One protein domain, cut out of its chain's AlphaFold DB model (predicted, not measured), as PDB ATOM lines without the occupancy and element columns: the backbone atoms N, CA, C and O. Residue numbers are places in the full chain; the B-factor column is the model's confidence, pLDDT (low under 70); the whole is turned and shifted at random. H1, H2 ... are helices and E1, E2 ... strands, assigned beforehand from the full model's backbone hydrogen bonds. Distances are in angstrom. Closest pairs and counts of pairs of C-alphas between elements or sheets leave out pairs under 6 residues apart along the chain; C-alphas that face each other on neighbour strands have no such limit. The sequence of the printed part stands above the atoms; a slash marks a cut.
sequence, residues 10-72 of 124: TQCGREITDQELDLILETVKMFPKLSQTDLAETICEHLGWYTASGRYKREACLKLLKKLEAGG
ATOM      1  N   THR A  10       3.034 155.827 -33.722       87.50
ATOM      2  CA  THR A  10       2.397 156.741 -34.675       87.50
ATOM      3  C   THR A  10       2.010 158.051 -33.991       87.50
ATOM      4  O   THR A  10       1.353 158.066 -32.942       87.50
ATOM      5  N   GLN A  11       2.362 159.179 -34.608       87.31
ATOM      6  CA  GLN A  11       1.971 160.509 -34.154       87.31
ATOM      7  C   GLN A  11       1.613 161.420 -35.340       87.31
ATOM      8  O   GLN A  11       2.337 161.525 -36.322       87.31
ATOM      9  N   CYS A  12       0.451 162.082 -35.260       84.38
ATOM     10  CA  CYS A  12      -0.149 162.864 -36.358       84.38
ATOM     11  C   CYS A  12      -0.263 162.117 -37.700       84.38
ATOM     12  O   CYS A  12      -0.127 162.737 -38.751       84.38
ATOM     13  N   GLY A  13      -0.517 160.805 -37.660       86.00
ATOM     14  CA  GLY A  13      -0.640 159.975 -38.863       86.00
ATOM     15  C   GLY A  13       0.693 159.624 -39.532       86.00
ATOM     16  O   GLY A  13       0.679 159.036 -40.605       86.00
ATOM     17  N   ARG A  14       1.827 159.967 -38.909       86.12
ATOM     18  CA  ARG A  14       3.172 159.552 -39.320       86.12
ATOM     19  C   ARG A  14       3.697 158.506 -38.343       86.12
ATOM     20  O   ARG A  14       3.539 158.672 -37.133       86.12
ATOM     21  N   GLU A  15       4.318 157.460 -38.864       90.50
ATOM     22  CA  GLU A  15       5.100 156.519 -38.062       90.50
ATOM     23  C   GLU A  15       6.469 157.117 -37.751       90.50
ATOM     24  O   GLU A  15       7.137 157.641 -38.642       90.50
ATOM     25  N   ILE A  16       6.848 157.070 -36.479       89.88
ATOM     26  CA  ILE A  16       8.174 157.457 -36.017       89.88
ATOM     27  C   ILE A  16       9.090 156.257 -36.215       89.88
ATOM     28  O   ILE A  16       8.819 155.179 -35.682       89.88
ATOM     29  N   THR A  17      10.140 156.440 -37.008       89.75
ATOM     30  CA  THR A  17      11.113 155.376 -37.285       89.75
ATOM     31  C   THR A  17      12.073 155.185 -36.112       89.75
ATOM     32  O   THR A  17      12.247 156.086 -35.290       89.75
ATOM     33  N   ASP A  18      12.757 154.042 -36.060       88.69
ATOM     34  CA  ASP A  18      13.778 153.780 -35.036       88.69
ATOM     35  C   ASP A  18      14.897 154.843 -35.063       88.69
ATOM     36  O   ASP A  18      15.338 155.311 -34.019       88.69
ATOM     37  N   GLN A  19      15.293 155.307 -36.256       89.44
ATOM     38  CA  GLN A  19      16.303 156.364 -36.419       89.44
ATOM     39  C   GLN A  19      15.833 157.708 -35.855       89.44
ATOM     40  O   GLN A  19      16.598 158.432 -35.221       89.44
ATOM     41  N   GLU A  20      14.566 158.052 -36.083       91.69
ATOM     42  CA  GLU A  20      13.962 159.262 -35.527       91.69
ATOM     43  C   GLU A  20      13.826 159.167 -34.010       91.69
ATOM     44  O   GLU A  20      14.018 160.160 -33.312       91.69
ATOM     45  N   LEU A  21      13.516 157.977 -33.493       90.94
ATOM     46  CA  LEU A  21      13.451 157.729 -32.063       90.94
ATOM     47  C   LEU A  21      14.825 157.894 -31.406       90.94
ATOM     48  O   LEU A  21      14.931 158.616 -30.415       90.94
ATOM     49  N   ASP A  22      15.872 157.301 -31.977       91.12
ATOM     50  CA  ASP A  22      17.245 157.461 -31.493       91.12
ATOM     51  C   ASP A  22      17.665 158.935 -31.497       91.12
ATOM     52  O   ASP A  22      18.188 159.435 -30.500       91.12
ATOM     53  N   LEU A  23      17.337 159.668 -32.566       92.94
ATOM     54  CA  LEU A  23      17.596 161.104 -32.671       92.94
ATOM     55  C   LEU A  23      16.872 161.908 -31.581       92.94
ATOM     56  O   LEU A  23      17.449 162.833 -31.000       92.94
ATOM     57  N   ILE A  24      15.616 161.567 -31.278       92.19
ATOM     58  CA  ILE A  24      14.851 162.183 -30.185       92.19
ATOM     59  C   ILE A  24      15.561 161.944 -28.850       92.19
ATOM     60  O   ILE A  24      15.787 162.897 -28.102       92.19
ATOM     61  N   LEU A  25      15.930 160.695 -28.555       91.56
ATOM     62  CA  LEU A  25      16.591 160.323 -27.302       91.56
ATOM     63  C   LEU A  25      17.952 161.015 -27.151       91.56
ATOM     64  O   LEU A  25      18.265 161.547 -26.083       91.56
ATOM     65  N   GLU A  26      18.738 161.062 -28.227       93.12
ATOM     66  CA  GLU A  26      20.020 161.762 -28.266       93.12
ATOM     67  C   GLU A  26      19.839 163.260 -28.000       93.12
ATOM     68  O   GLU A  26      20.529 163.832 -27.154       93.12
ATOM     69  N   THR A  27      18.849 163.887 -28.644       93.31
ATOM     70  CA  THR A  27      18.548 165.315 -28.472       93.31
ATOM     71  C   THR A  27      18.155 165.628 -27.023       93.31
ATOM     72  O   THR A  27      18.686 166.565 -26.426       93.31
ATOM     73  N   VAL A  28      17.282 164.820 -26.409       90.81
ATOM     74  CA  VAL A  28      16.884 164.985 -24.995       90.81
ATOM     75  C   VAL A  28      18.102 164.889 -24.070       90.81
ATOM     76  O   VAL A  28      18.254 165.702 -23.157       90.81
ATOM     77  N   LYS A  29      19.008 163.941 -24.337       90.19
ATOM     78  CA  LYS A  29      20.231 163.738 -23.552       90.19
ATOM     79  C   LYS A  29      21.248 164.872 -23.717       90.19
ATOM     80  O   LYS A  29      21.914 165.228 -22.746       90.19
ATOM     81  N   MET A  30      21.383 165.435 -24.918       91.94
ATOM     82  CA  MET A  30      22.299 166.550 -25.191       91.94
ATOM     83  C   MET A  30      21.835 167.861 -24.556       91.94
ATOM     84  O   MET A  30      22.663 168.686 -24.164       91.94
ATOM     85  N   PHE A  31      20.522 168.048 -24.413       90.56
ATOM     86  CA  PHE A  31      19.935 169.319 -23.997       90.56
ATOM     87  C   PHE A  31      19.100 169.240 -22.703       90.56
ATOM     88  O   PHE A  31      17.959 169.710 -22.674       90.56
ATOM     89  N   PRO A  32      19.663 168.771 -21.571       85.44
ATOM     90  CA  PRO A  32      18.909 168.586 -20.325       85.44
ATOM     91  C   PRO A  32      18.457 169.904 -19.672       85.44
ATOM     92  O   PRO A  32      17.637 169.904 -18.759       85.44
ATOM     93  N   LYS A  33      19.011 171.045 -20.106       86.44
ATOM     94  CA  LYS A  33      18.701 172.379 -19.565       86.44
ATOM     95  C   LYS A  33      17.615 173.123 -20.349       86.44
ATOM     96  O   LYS A  33      17.212 174.208 -19.920       86.44
ATOM     97  N   LEU A  34      17.178 172.595 -21.495       87.44
ATOM     98  CA  LEU A  34      16.129 173.229 -22.292       87.44
ATOM     99  C   LEU A  34      14.767 173.088 -21.616       87.44
ATOM    100  O   LEU A  34      14.491 172.121 -20.907       87.44
ATOM    101  N   SER A  35      13.898 174.077 -21.841       88.06
ATOM    102  CA  SER A  35      12.496 173.908 -21.480       88.06
ATOM    103  C   SER A  35      11.865 172.829 -22.368       88.06
ATOM    104  O   SER A  35      12.323 172.594 -23.484       88.06
ATOM    105  N   GLN A  36      10.783 172.198 -21.903       89.06
ATOM    106  CA  GLN A  36      10.062 171.210 -22.719       89.06
ATOM    107  C   GLN A  36       9.627 171.792 -24.075       89.06
ATOM    108  O   GLN A  36       9.633 171.081 -25.073       89.06
ATOM    109  N   THR A  37       9.276 173.083 -24.119       90.69
ATOM    110  CA  THR A  37       8.899 173.773 -25.358       90.69
ATOM    111  C   THR A  37      10.083 173.919 -26.305       90.69
ATOM    112  O   THR A  37       9.959 173.529 -27.461       90.69
ATOM    113  N   ASP A  38      11.219 174.427 -25.821       92.50
ATOM    114  CA  ASP A  38      12.413 174.620 -26.658       92.50
ATOM    115  C   ASP A  38      12.933 173.271 -27.167       92.50
ATOM    116  O   ASP A  38      13.247 173.124 -28.343       92.50
ATOM    117  N   LEU A  39      12.925 172.250 -26.303       92.69
ATOM    118  CA  LEU A  39      13.293 170.887 -26.670       92.69
ATOM    119  C   LEU A  39      12.368 170.325 -27.759       92.69
ATOM    120  O   LEU A  39      12.835 169.702 -28.710       92.69
ATOM    121  N   ALA A  40      11.059 170.571 -27.655       93.12
ATOM    122  CA  ALA A  40      10.110 170.153 -28.679       93.12
ATOM    123  C   ALA A  40      10.317 170.904 -30.001       93.12
ATOM    124  O   ALA A  40      10.102 170.320 -31.058       93.12
ATOM    125  N   GLU A  41      10.720 172.176 -29.968       94.12
ATOM    126  CA  GLU A  41      11.051 172.947 -31.172       94.12
ATOM    127  C   GLU A  41      12.305 172.405 -31.861       94.12
ATOM    128  O   GLU A  41      12.244 172.116 -33.055       94.12
ATOM    129  N   THR A  42      13.383 172.150 -31.111       94.75
ATOM    130  CA  THR A  42      14.604 171.511 -31.633       94.75
ATOM    131  C   THR A  42      14.298 170.155 -32.270       94.75
ATOM    132  O   THR A  42      14.742 169.860 -33.375       94.75
ATOM    133  N   ILE A  43      13.476 169.333 -31.617       94.38
ATOM    134  CA  ILE A  43      13.086 168.031 -32.165       94.38
ATOM    135  C   ILE A  43      12.172 168.192 -33.389       94.38
ATOM    136  O   ILE A  43      12.321 167.453 -34.360       94.38
ATOM    137  N   CYS A  44      11.237 169.149 -33.390       94.69
ATOM    138  CA  CYS A  44      10.433 169.434 -34.582       94.69
ATOM    139  C   CYS A  44      11.316 169.827 -35.767       94.69
ATOM    140  O   CYS A  44      11.032 169.401 -36.882       94.69
ATOM    141  N   GLU A  45      12.365 170.613 -35.538       94.25
ATOM    142  CA  GLU A  45      13.323 170.999 -36.571       94.25
ATOM    143  C   GLU A  45      14.046 169.779 -37.146       94.25
ATOM    144  O   GLU A  45      13.997 169.554 -38.356       94.25
ATOM    145  N   HIS A  46      14.610 168.935 -36.277       91.94
ATOM    146  CA  HIS A  46      15.307 167.706 -36.663       91.94
ATOM    147  C   HIS A  46      14.416 166.720 -37.438       91.94
ATOM    148  O   HIS A  46      14.851 166.122 -38.418       91.94
ATOM    149  N   LEU A  47      13.151 166.570 -37.034       90.44
ATOM    150  CA  LEU A  47      12.192 165.671 -37.689       90.44
ATOM    151  C   LEU A  47      11.531 166.278 -38.936       90.44
ATOM    152  O   LEU A  47      10.690 165.620 -39.564       90.44
ATOM    153  N   GLY A  48      11.838 167.540 -39.259       91.81
ATOM    154  CA  GLY A  48      11.180 168.293 -40.323       91.81
ATOM    155  C   GLY A  48       9.674 168.472 -40.090       91.81
ATOM    156  O   GLY A  48       8.879 168.445 -41.031       91.81
ATOM    157  N   TRP A  49       9.240 168.582 -38.832       93.06
ATOM    158  CA  TRP A  49       7.833 168.502 -38.461       93.06
ATOM    159  C   TRP A  49       7.152 169.867 -38.364       93.06
ATOM    160  O   TRP A  49       7.082 170.507 -37.308       93.06
ATOM    161  N   TYR A  50       6.563 170.271 -39.487       92.81
ATOM    162  CA  TYR A  50       5.917 171.570 -39.652       92.81
ATOM    163  C   TYR A  50       4.406 171.457 -39.894       92.81
ATOM    164  O   TYR A  50       3.880 170.438 -40.348       92.81
ATOM    165  N   THR A  51       3.667 172.512 -39.557       90.44
ATOM    166  CA  THR A  51       2.281 172.729 -39.979       90.44
ATOM    167  C   THR A  51       2.238 173.181 -41.438       90.44
ATOM    168  O   THR A  51       3.253 173.589 -41.996       90.44
ATOM    169  N   ALA A  52       1.048 173.187 -42.046       89.62
ATOM    170  CA  ALA A  52       0.858 173.734 -43.394       89.62
ATOM    171  C   ALA A  52       1.285 175.213 -43.510       89.62
ATOM    172  O   ALA A  52       1.652 175.672 -44.582       89.62
ATOM    173  N   SER A  53       1.281 175.950 -42.394       91.94
ATOM    174  CA  SER A  53       1.748 177.339 -42.314       91.94
ATOM    175  C   SER A  53       3.255 177.469 -42.028       91.94
ATOM    176  O   SER A  53       3.723 178.565 -41.721       91.94
ATOM    177  N   GLY A  54       4.009 176.364 -42.037       91.31
ATOM    178  CA  GLY A  54       5.455 176.346 -41.796       91.31
ATOM    179  C   GLY A  54       5.869 176.576 -40.339       91.31
ATOM    180  O   GLY A  54       7.013 176.920 -40.071       91.31
ATOM    181  N   ARG A  55       4.953 176.442 -39.372       92.94
ATOM    182  CA  ARG A  55       5.288 176.523 -37.936       92.94
ATOM    183  C   ARG A  55       5.603 175.136 -37.393       92.94
ATOM    184  O   ARG A  55       5.019 174.166 -37.860       92.94
ATOM    185  N   TYR A  56       6.445 175.027 -36.372       94.19
ATOM    186  CA  TYR A  56       6.700 173.744 -35.716       94.19
ATOM    187  C   TYR A  56       5.414 173.120 -35.154       94.19
ATOM    188  O   TYR A  56       4.594 173.798 -34.524       94.19
ATOM    189  N   LYS A  57       5.251 171.803 -35.320       91.81
ATOM    190  CA  LYS A  57       4.161 171.016 -34.715       91.81
ATOM    191  C   LYS A  57       4.429 170.731 -33.227       91.81
ATOM    192  O   LYS A  57       4.357 169.592 -32.770       91.81
ATOM    193  N   ARG A  58       4.674 171.790 -32.450       92.44
ATOM    194  CA  ARG A  58       5.105 171.726 -31.038       92.44
ATOM    195  C   ARG A  58       4.206 170.855 -30.173       92.44
ATOM    196  O   ARG A  58       4.691 169.952 -29.508       92.44
ATOM    197  N   GLU A  59       2.890 171.046 -30.249       91.94
ATOM    198  CA  GLU A  59       1.935 170.249 -29.465       91.94
ATOM    199  C   GLU A  59       1.957 168.759 -29.823       91.94
ATOM    200  O   GLU A  59       1.784 167.898 -28.960       91.94
ATOM    201  N   ALA A  60       2.170 168.428 -31.099       92.00
ATOM    202  CA  ALA A  60       2.282 167.038 -31.526       92.00
ATOM    203  C   ALA A  60       3.565 166.398 -30.995       92.00
ATOM    204  O   ALA A  60       3.517 165.261 -30.520       92.00
ATOM    205  N   CYS A  61       4.668 167.144 -31.040       93.00
ATOM    206  CA  CYS A  61       5.968 166.720 -30.548       93.00
ATOM    207  C   CYS A  61       5.976 166.567 -29.022       93.00
ATOM    208  O   CYS A  61       6.359 165.522 -28.513       93.00
ATOM    209  N   LEU A  62       5.404 167.519 -28.279       92.31
ATOM    210  CA  LEU A  62       5.225 167.401 -26.828       92.31
ATOM    211  C   LEU A  62       4.386 166.175 -26.442       92.31
ATOM    212  O   LEU A  62       4.692 165.494 -25.466       92.31
ATOM    213  N   LYS A  63       3.328 165.868 -27.201       92.62
ATOM    214  CA  LYS A  63       2.533 164.650 -26.985       92.62
ATOM    215  C   LYS A  63       3.341 163.378 -27.252       92.62
ATOM    216  O   LYS A  63       3.157 162.410 -26.523       92.62
ATOM    217  N   LEU A  64       4.208 163.372 -28.266       92.25
ATOM    218  CA  LEU A  64       5.118 162.254 -28.534       92.25
ATOM    219  C   LEU A  64       6.092 162.054 -27.369       92.25
ATOM    220  O   LEU A  64       6.178 160.960 -26.827       92.25
ATOM    221  N   LEU A  65       6.745 163.129 -26.931       91.38
ATOM    222  CA  LEU A  65       7.691 163.113 -25.818       91.38
ATOM    223  C   LEU A  65       7.064 162.586 -24.523       91.38
ATOM    224  O   LEU A  65       7.639 161.727 -23.867       91.38
ATOM    225  N   LYS A  66       5.843 163.020 -24.195       90.88
ATOM    226  CA  LYS A  66       5.107 162.506 -23.029       90.88
ATOM    227  C   LYS A  66       4.726 161.032 -23.153       90.88
ATOM    228  O   LYS A  66       4.691 160.334 -22.148       90.88
ATOM    229  N   LYS A  67       4.415 160.548 -24.361       89.75
ATOM    230  CA  LYS A  67       4.165 159.115 -24.593       89.75
ATOM    231  C   LYS A  67       5.435 158.296 -24.358       89.75
ATOM    232  O   LYS A  67       5.354 157.235 -23.751       89.75
ATOM    233  N   LEU A  68       6.582 158.798 -24.814       89.06
ATOM    234  CA  LEU A  68       7.884 158.165 -24.600       89.06
ATOM    235  C   LEU A  68       8.273 158.153 -23.118       89.06
ATOM    236  O   LEU A  68       8.721 157.126 -22.617       89.06
ATOM    237  N   GLU A  69       8.024 159.253 -22.408       90.44
ATOM    238  CA  GLU A  69       8.215 159.339 -20.959       90.44
ATOM    239  C   GLU A  69       7.302 158.366 -20.201       90.44
ATOM    240  O   GLU A  69       7.769 157.591 -19.372       90.44
ATOM    241  N   ALA A  70       6.011 158.318 -20.545       87.19
ATOM    242  CA  ALA A  70       5.067 157.371 -19.951       87.19
ATOM    243  C   ALA A  70       5.429 155.902 -20.242       87.19
ATOM    244  O   ALA A  70       5.108 155.019 -19.449       87.19
ATOM    245  N   GLY A  71       6.097 155.638 -21.369       84.06
ATOM    246  CA  GLY A  71       6.650 154.331 -21.717       84.06
ATOM    247  C   GLY A  71       7.993 154.011 -21.051       84.06
ATOM    248  O   GLY A  71       8.511 152.915 -21.254       84.06
ATOM    249  N   GLY A  72       8.572 154.941 -20.283       84.56
ATOM    250  CA  GLY A  72       9.872 154.782 -19.629       84.56
ATOM    251  C   GLY A  72      11.070 154.820 -20.584       84.56
ATOM    252  O   GLY A  72      12.150 154.360 -20.221       84.56
TER     253      GLY A  72
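What this domain is: This is residues 10 to 72 of the 124 residues of an uncharacterized protein of Spirochaetes bacterium (UniProt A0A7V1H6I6). Three helices make a small rounded cluster, their centres in a triangle: H1 and H2 form a steeply tilted hairpin, and H3 packs on H2, set nearly crosswise to it. A short strand, E1, with a little turn before it, leads into H1, and a long link loops from H2 to H3. The printed part has 63 residues, in the order E1, H1, H2, H3, and its class is mostly helix. It is compact, with a radius of gyration of the C-alphas of 11.0 A and spans of 30 by 23 by 19 A.

How they stand to each other: E1, residues 14 to 16, pairs with no named strand, but residues 10 to 11 pair antiparallel with residues 14 to 15 of E1. E1 and H1, residues 18 to 30, meet only through their link. H1 touches H2, residues 36 to 46, with residues 24 to 28 alone; the closest C-alphas, of Ile 24 and Ile 43, are 6.4 A apart. This helical hairpin has a steep tilt of 45 degrees, opposite ways. H2 touches H3, residues 58 to 70, about perpendicular at 74 degrees; the closest C-alphas, of Ala 40 and Cys 61, are 5.7 A apart. H1 and H3 are near each other, while E1 is apart from H2 and H3. In H1, H2 and H3 every O i to N i+4 pair is within hydrogen-bond range.

Where its parts are: E1 begins at C-alpha 14, (3.172, 159.552, -39.320), and is 6.3 A long from first to last C-alpha. By the same measure H1 is 18.2 A, H2 15.3 A and H3 18.1 A long. H2 begins at C-alpha 36, (10.062, 171.210, -22.719), and H3 ends at C-alpha 70, (5.067, 157.371, -19.951).

The domain as a whole: The two C-alphas farthest apart, of Ser 53 and Gly 72, are 33.0 A apart. The printed part has no cut. The links E1 to H1 and H1 to H2 are tight; H2 to H3, with 11 residues between them, is long. Mean pLDDT of the printed part is 90.7, and no printed residue is under 70.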